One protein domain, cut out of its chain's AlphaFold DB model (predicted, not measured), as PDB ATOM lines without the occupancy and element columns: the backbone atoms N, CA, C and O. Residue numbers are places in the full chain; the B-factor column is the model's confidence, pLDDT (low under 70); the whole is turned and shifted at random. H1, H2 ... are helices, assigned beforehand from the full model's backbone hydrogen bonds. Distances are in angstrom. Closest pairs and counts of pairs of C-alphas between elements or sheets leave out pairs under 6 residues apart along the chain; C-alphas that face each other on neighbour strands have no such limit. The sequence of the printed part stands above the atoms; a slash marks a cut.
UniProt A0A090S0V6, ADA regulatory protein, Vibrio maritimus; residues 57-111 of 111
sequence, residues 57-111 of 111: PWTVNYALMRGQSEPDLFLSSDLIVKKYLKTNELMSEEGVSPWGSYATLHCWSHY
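AT A GLANCE: This is residues 57 to 111 of the 111 residues of the protein "ADA regulatory protein" of Vibrio maritimus (UniProt A0A090S0V6). A small, loosely joined cluster of four short helices is gathered round the last of them, H4: H2 packs crosswise on the later part of H4, while H1 and H3 only come close to H4 near its first residues. Between H1 and H2 a long link, residues 68 to 78, leads from the H1 end of the domain to H2. The printed part has 55 residues, with four named helices in the order H1, H2, H3, H4 and no named strand, and its class is all helix. It is compact, with a radius of gyration of the C-alphas of 10.3 A, and its C-alphas span 30 by 20 by 19 A along the three main axes.

HOW THE PARTS SIT: H1, residues 57 to 67, touches no helix. It is close to, but not clearly touching, H4, residues 100 to 109: their closest C-alphas, those of Met 65 and Ser 101, are 6.5 A apart. The lines of H1 and H4 stand at 87 degrees, about perpendicular. H2, residues 79 to 85, is apart from H1. H2 and H4 touch, with 6 pairs of C-alphas within 8 A, the closest being those of Val 81 and Cys 107 at 5.6 A. Their lines stand at 82 degrees, about perpendicular. H3, residues 93 to 96, is apart from both H1 and H2. It is close to H4 but not clearly touching, with the closest C-alphas, those of Val 96 and Ala 103, 6.4 A apart. In H1, H2 and H4 every O i to N i+4 pair is within hydrogen-bond range; H3, with 4 residues, is too short for such a pair, and its one O i to N i+3 pair is within range.

IN THESE COORDINATES: H1 begins at C-alpha 57, at (69.141, -7.501, 198.429), and runs 14.8 A to C-alpha 67. H2 runs 10.1 A from C-alpha 79, at (61.634, 1.483, 206.224), to C-alpha 85. H3, four residues, measures 5.5 A from C-alpha 93 to C-alpha 96. H4 runs 14.3 A from C-alpha 100 to C-alpha 109, at (52.845, -5.451, 213.395).

THE WHOLE: The two C-alphas farthest apart, those of Gln 68 and Thr 87, are 30.0 A apart, and the C-alphas of Pro 57 and Tyr 111 are 22.6 A apart. The printed part has no cut, and it ends at residue 111, the chain's last residue. The link from H1 to H2, 11 residues, is long, that from H2 to H3, 7 residues, is short, and that from H3 to H4, 3 residues, is tight. The mean pLDDT of the printed part of this model is 95.7, and no printed residue is under 70.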
ATOM      1  N   PRO A  57      69.177  -6.546 197.316       98.19
ATOM      2  CA  PRO A  57      69.141  -7.501 198.429       98.19
ATOM      3  C   PRO A  57      67.821  -7.503 199.198       98.19
ATOM      4  O   PRO A  57      67.274  -8.562 199.479       98.19
ATOM      5  N   TRP A  58      67.249  -6.322 199.458       98.44
ATOM      6  CA  TRP A  58      65.957  -6.220 200.142       98.44
ATOM      7  C   TRP A  58      64.839  -6.963 199.394       98.44
ATOM      8  O   TRP A  58      64.076  -7.702 200.006       98.44
ATOM      9  N   THR A  59      64.761  -6.818 198.066       98.56
ATOM     10  CA  THR A  59      63.728  -7.472 197.248       98.56
ATOM     11  C   THR A  59      63.892  -8.990 197.241       98.56
ATOM     12  O   THR A  59      62.899  -9.709 197.316       98.56
ATOM     13  N   VAL A  60      65.134  -9.476 197.164       98.62
ATOM     14  CA  VAL A  60      65.443 -10.912 197.206       98.62
ATOM     15  C   VAL A  60      65.098 -11.501 198.564       98.62
ATOM     16  O   VAL A  60      64.336 -12.462 198.621       98.62
ATOM     17  N   ASN A  61      65.558 -10.884 199.653       98.56
ATOM     18  CA  ASN A  61      65.264 -11.361 201.003       98.56
ATOM     19  C   ASN A  61      63.756 -11.319 201.288       98.56
ATOM     20  O   ASN A  61      63.211 -12.247 201.874       98.56
ATOM     21  N   TYR A  62      63.042 -10.298 200.805       98.56
ATOM     22  CA  TYR A  62      61.584 -10.254 200.907       98.56
ATOM     23  C   TYR A  62      60.908 -11.402 200.138       98.56
ATOM     24  O   TYR A  62      59.963 -12.009 200.644       98.56
ATOM     25  N   ALA A  63      61.388 -11.724 198.932       98.31
ATOM     26  CA  ALA A  63      60.859 -12.827 198.130       98.31
ATOM     27  C   ALA A  63      61.148 -14.201 198.754       98.31
ATOM     28  O   ALA A  63      60.260 -15.047 198.771       98.31
ATOM     29  N   LEU A  64      62.342 -14.411 199.307       98.56
ATOM     30  CA  LEU A  64      62.686 -15.614 200.066       98.56
ATOM     31  C   LEU A  64      61.796 -15.747 201.312       98.56
ATOM     32  O   LEU A  64      61.143 -16.770 201.504       98.56
ATOM     33  N   MET A  65      61.660 -14.670 202.088       98.44
ATOM     34  CA  MET A  65      60.837 -14.648 203.298       98.44
ATOM     35  C   MET A  65      59.356 -14.932 203.005       98.44
ATOM     36  O   MET A  65      58.727 -15.750 203.670       98.44
ATOM     37  N   ARG A  66      58.756 -14.249 202.022       97.88
ATOM     38  CA  ARG A  66      57.310 -14.356 201.741       97.88
ATOM     39  C   ARG A  66      56.951 -15.483 200.781       97.88
ATOM     40  O   ARG A  66      55.833 -15.981 200.850       97.88
ATOM     41  N   GLY A  67      57.848 -15.825 199.865       96.31
ATOM     42  CA  GLY A  67      57.618 -16.807 198.806       96.31
ATOM     43  C   GLY A  67      58.127 -18.206 199.139       96.31
ATOM     44  O   GLY A  67      57.521 -19.173 198.689       96.31
ATOM     45  N   GLN A  68      59.203 -18.321 199.921       96.94
ATOM     46  CA  GLN A  68      59.794 -19.608 200.322       96.94
ATOM     47  C   GLN A  68      59.714 -19.863 201.831       96.94
ATOM     48  O   GLN A  68      60.111 -20.928 202.288       96.94
ATOM     49  N   SER A  69      59.155 -18.921 202.598       97.62
ATOM     50  CA  SER A  69      59.017 -19.035 204.054       97.62
ATOM     51  C   SER A  69      60.353 -19.231 204.777       97.62
ATOM     52  O   SER A  69      60.387 -19.853 205.837       97.62
ATOM     53  N   GLU A  70      61.437 -18.670 204.226       98.38
ATOM     54  CA  GLU A  70      62.736 -18.633 204.903       98.38
ATOM     55  C   GLU A  70      62.579 -17.962 206.281       98.38
ATOM     56  O   GLU A  70      62.065 -16.840 206.339       98.38
ATOM     57  N   PRO A  71      62.953 -18.632 207.391       98.31
ATOM     58  CA  PRO A  71      62.600 -18.187 208.742       98.31
ATOM     59  C   PRO A  71      63.537 -17.115 209.316       98.31
ATOM     60  O   PRO A  71      63.159 -16.426 210.271       98.31
ATOM     61  N   ASP A  72      64.735 -16.963 208.747       98.38
ATOM     62  CA  ASP A  72      65.824 -16.174 209.328       98.38
ATOM     63  C   ASP A  72      66.327 -15.038 208.424       98.38
ATOM     64  O   ASP A  72      67.517 -14.887 208.169       98.38
ATOM     65  N   LEU A  73      65.407 -14.229 207.895       98.12
ATOM     66  CA  LEU A  73      65.736 -13.037 207.107       98.12
ATOM     67  C   LEU A  73      65.276 -11.774 207.826       98.12
ATOM     68  O   LEU A  73      64.100 -11.404 207.754       98.12
ATOM     69  N   PHE A  74      66.207 -11.093 208.495       97.69
ATOM     70  CA  PHE A  74      65.946  -9.796 209.113       97.69
ATOM     71  C   PHE A  74      66.107  -8.660 208.093       97.69
ATOM     72  O   PHE A  74      67.202  -8.363 207.618       97.69
ATOM     73  N   LEU A  75      65.010  -7.990 207.728       97.94
ATOM     74  CA  LEU A  75      65.030  -6.930 206.713       97.94
ATOM     75  C   LEU A  75      65.463  -5.578 207.307       97.94
ATOM     76  O   LEU A  75      64.733  -4.595 207.227       97.94
ATOM     77  N   SER A  76      66.674  -5.493 207.864       95.12
ATOM     78  CA  SER A  76      67.206  -4.305 208.566       95.12
ATOM     79  C   SER A  76      67.199  -3.007 207.739       95.12
ATOM     80  O   SER A  76      67.153  -1.901 208.281       95.12
ATOM     81  N   SER A  77      67.220  -3.114 206.407       95.94
ATOM     82  CA  SER A  77      67.150  -1.963 205.501       95.94
ATOM     83  C   SER A  77      65.730  -1.444 205.232       95.94
ATOM     84  O   SER A  77      65.607  -0.326 204.712       95.94
ATOM     85  N   ASP A  78      64.699  -2.213 205.603       97.94
ATOM     86  CA  ASP A  78      63.280  -1.884 205.454       97.94
ATOM     87  C   ASP A  78      62.910  -0.602 206.210       97.94
ATOM     88  O   ASP A  78      63.433  -0.313 207.287       97.94
ATOM     89  N   LEU A  79      61.997   0.191 205.645       97.19
ATOM     90  CA  LEU A  79      61.634   1.483 206.224       97.19
ATOM     91  C   LEU A  79      60.982   1.340 207.605       97.19
ATOM     92  O   LEU A  79      61.264   2.151 208.489       97.19
ATOM     93  N   ILE A  80      60.104   0.353 207.784       96.62
ATOM     94  CA  ILE A  80      59.383   0.160 209.042       96.62
ATOM     95  C   ILE A  80      60.308  -0.455 210.085       96.62
ATOM     96  O   ILE A  80      60.372   0.058 211.200       96.62
ATOM     97  N   VAL A  81      61.115  -1.447 209.700       96.69
ATOM     98  CA  VAL A  81      62.148  -2.015 210.582       96.69
ATOM     99  C   VAL A  81      63.109  -0.920 211.058       96.69
ATOM    100  O   VAL A  81      63.306  -0.756 212.257       96.69
ATOM    101  N   LYS A  82      63.619  -0.065 210.160       95.44
ATOM    102  CA  LYS A  82      64.470   1.080 210.538       95.44
ATOM    103  C   LYS A  82      63.807   2.030 211.525       95.44
ATOM    104  O   LYS A  82      64.488   2.577 212.387       95.44
ATOM    105  N   LYS A  83      62.507   2.297 211.377       95.12
ATOM    106  CA  LYS A  83      61.774   3.153 212.319       95.12
ATOM    107  C   LYS A  83      61.627   2.476 213.677       95.12
ATOM    108  O   LYS A  83      61.849   3.138 214.682       95.12
ATOM    109  N   TYR A  84      61.312   1.185 213.691       94.81
ATOM    110  CA  TYR A  84      61.181   0.394 214.909       94.81
ATOM    111  C   TYR A  84      62.498   0.323 215.696       94.81
ATOM    112  O   TYR A  84      62.503   0.504 216.912       94.81
ATOM    113  N   LEU A  85      63.628   0.140 215.003       93.25
ATOM    114  CA  LEU A  85      64.958   0.070 215.616       93.25
ATOM    115  C   LEU A  85      65.378   1.373 216.313       93.25
ATOM    116  O   LEU A  85      66.094   1.319 217.305       93.25
ATOM    117  N   LYS A  86      64.884   2.540 215.873       93.50
ATOM    118  CA  LYS A  86      65.172   3.828 216.539       93.50
ATOM    119  C   LYS A  86      64.636   3.921 217.967       93.50
ATOM    120  O   LYS A  86      65.105   4.757 218.726       93.50
ATOM    121  N   THR A  87      63.629   3.126 218.315       92.75
ATOM    122  CA  THR A  87      63.068   3.068 219.674       92.75
ATOM    123  C   THR A  87      63.388   1.751 220.379       92.75
ATOM    124  O   THR A  87      62.974   1.560 221.516       92.75
ATOM    125  N   ASN A  88      64.102   0.838 219.710       91.12
ATOM    126  CA  ASN A  88      64.397  -0.521 220.169       91.12
ATOM    127  C   ASN A  88      65.845  -0.904 219.806       91.12
ATOM    128  O   ASN A  88      66.085  -1.888 219.111       91.12
ATOM    129  N   GLU A  89      66.812  -0.108 220.269       86.19
ATOM    130  CA  GLU A  89      68.227  -0.182 219.855       86.19
ATOM    131  C   GLU A  89      68.938  -1.497 220.229       86.19
ATOM    132  O   GLU A  89      69.999  -1.798 219.691       86.19
ATOM    133  N   LEU A  90      68.358  -2.296 221.131       87.88
ATOM    134  CA  LEU A  90      68.898  -3.601 221.534       87.88
ATOM    135  C   LEU A  90      68.629  -4.717 220.511       87.88
ATOM    136  O   LEU A  90      69.212  -5.792 220.618       87.88
ATOM    137  N   MET A  91      67.731  -4.496 219.548       89.81
ATOM    138  CA  MET A  91      67.432  -5.479 218.510       89.81
ATOM    139  C   MET A  91      68.496  -5.409 217.406       89.81
ATOM    140  O   MET A  91      68.650  -4.380 216.749       89.81
ATOM    141  N   SER A  92      69.201  -6.516 217.176       92.38
ATOM    142  CA  SER A  92      70.160  -6.684 216.077       92.38
ATOM    143  C   SER A  92      69.832  -7.934 215.265       92.38
ATOM    144  O   SER A  92      69.076  -8.787 215.728       92.38
ATOM    145  N   GLU A  93      70.405  -8.048 214.067       93.81
ATOM    146  CA  GLU A  93      70.245  -9.221 213.198       93.81
ATOM    147  C   GLU A  93      70.728 -10.504 213.891       93.81
ATOM    148  O   GLU A  93      70.012 -11.501 213.929       93.81
ATOM    149  N   GLU A  94      71.884 -10.442 214.552       95.56
ATOM    150  CA  GLU A  94      72.444 -11.554 215.323       95.56
ATOM    151  C   GLU A  94      71.566 -11.908 216.529       95.56
ATOM    152  O   GLU A  94      71.425 -13.079 216.868       95.56
ATOM    153  N   GLY A  95      70.961 -10.904 217.172       96.50
ATOM    154  CA  GLY A  95      70.119 -11.095 218.352       96.50
ATOM    155  C   GLY A  95      68.755 -11.720 218.055       96.50
ATOM    156  O   GLY A  95      68.124 -12.248 218.970       96.50
ATOM    157  N   VAL A  96      68.289 -11.658 216.804       96.25
ATOM    158  CA  VAL A  96      66.996 -12.228 216.391       96.25
ATOM    159  C   VAL A  96      67.123 -13.529 215.605       96.25
ATOM    160  O   VAL A  96      66.112 -14.196 215.384       96.25
ATOM    161  N   SER A  97      68.335 -13.912 215.206       97.44
ATOM    162  CA  SER A  97      68.600 -15.215 214.598       97.44
ATOM    163  C   SER A  97      68.339 -16.354 215.605       97.44
ATOM    164  O   SER A  97      68.617 -16.191 216.798       97.44
ATOM    165  N   PRO A  98      67.767 -17.507 215.192       97.81
ATOM    166  CA  PRO A  98      67.461 -17.939 213.823       97.81
ATOM    167  C   PRO A  98      66.036 -17.590 213.344       97.81
ATOM    168  O   PRO A  98      65.428 -18.338 212.576       97.81
ATOM    169  N   TRP A  99      65.462 -16.491 213.838       98.25
ATOM    170  CA  TRP A  99      64.071 -16.093 213.606       98.25
ATOM    171  C   TRP A  99      63.931 -14.670 213.045       98.25
ATOM    172  O   TRP A  99      62.911 -14.007 213.261       98.25
ATOM    173  N   GLY A 100      64.925 -14.179 212.299       98.31
ATOM    174  CA  GLY A 100      64.954 -12.822 211.750       98.31
ATOM    175  C   GLY A 100      63.725 -12.436 210.921       98.31
ATOM    176  O   GLY A 100      63.297 -11.276 210.945       98.31
ATOM    177  N   SER A 101      63.072 -13.390 210.252       98.56
ATOM    178  CA  SER A 101      61.821 -13.112 209.535       98.56
ATOM    179  C   SER A 101      60.649 -12.883 210.478       98.56
ATOM    180  O   SER A 101      59.849 -11.979 210.248       98.56
ATOM    181  N   TYR A 102      60.568 -13.626 211.582       98.25
ATOM    182  CA  TYR A 102      59.559 -13.392 212.615       98.25
ATOM    183  C   TYR A 102      59.787 -12.057 213.320       98.25
ATOM    184  O   TYR A 102      58.824 -11.332 213.559       98.25
ATOM    185  N   ALA A 103      61.042 -11.680 213.574       97.56
ATOM    186  CA  ALA A 103      61.367 -10.352 214.087       97.56
ATOM    187  C   ALA A 103      60.961  -9.239 213.106       97.56
ATOM    188  O   ALA A 103      60.351  -8.254 213.515       97.56
ATOM    189  N   THR A 104      61.204  -9.421 211.803       98.00
ATOM    190  CA  THR A 104      60.736  -8.487 210.763       98.00
ATOM    191  C   THR A 104      59.210  -8.337 210.784       98.00
ATOM    192  O   THR A 104      58.695  -7.219 210.795       98.00
ATOM    193  N   LEU A 105      58.474  -9.454 210.833       97.88
ATOM    194  CA  LEU A 105      57.010  -9.448 210.919       97.88
ATOM    195  C   LEU A 105      56.517  -8.780 212.211       97.88
ATOM    196  O   LEU A 105      55.537  -8.036 212.179       97.88
ATOM    197  N   HIS A 106      57.213  -9.002 213.327       96.25
ATOM    198  CA  HIS A 106      56.935  -8.335 214.591       96.25
ATOM    199  C   HIS A 106      57.089  -6.814 214.449       96.25
ATOM    200  O   HIS A 106      56.135  -6.094 214.735       96.25
ATOM    201  N   CYS A 107      58.204  -6.318 213.897       96.00
ATOM    202  CA  CYS A 107      58.386  -4.888 213.623       96.00
ATOM    203  C   CYS A 107      57.241  -4.299 212.782       96.00
ATOM    204  O   CYS A 107      56.765  -3.207 213.083       96.00
ATOM    205  N   TRP A 108      56.778  -5.013 211.749       96.88
ATOM    206  CA  TRP A 108      55.656  -4.574 210.909       96.88
ATOM    207  C   TRP A 108      54.308  -4.562 211.627       96.88
ATOM    208  O   TRP A 108      53.456  -3.760 211.274       96.88
ATOM    209  N   SER A 109      54.092  -5.431 212.615       96.00
ATOM    210  CA  SER A 109      52.845  -5.451 213.395       96.00
ATOM    211  C   SER A 109      52.727  -4.307 214.409       96.00
ATOM    212  O   SER A 109      51.636  -4.039 214.908       96.00
ATOM    213  N   HIS A 110      53.839  -3.630 214.706       88.56
ATOM    214  CA  HIS A 110      53.938  -2.563 215.702       88.56
ATOM    215  C   HIS A 110      54.071  -1.157 215.090       88.56
ATOM    216  O   HIS A 110      54.413  -0.210 215.804       88.56
ATOM    217  N   TYR A 111      53.795  -1.007 213.790       70.62
ATOM    218  CA  TYR A 111      53.785   0.274 213.079       70.62
ATOM    219  C   TYR A 111      52.603   0.365 212.113       70.62
ATOM    220  O   TYR A 111      51.985   1.450 212.051       70.62
TER     221      TYR A 111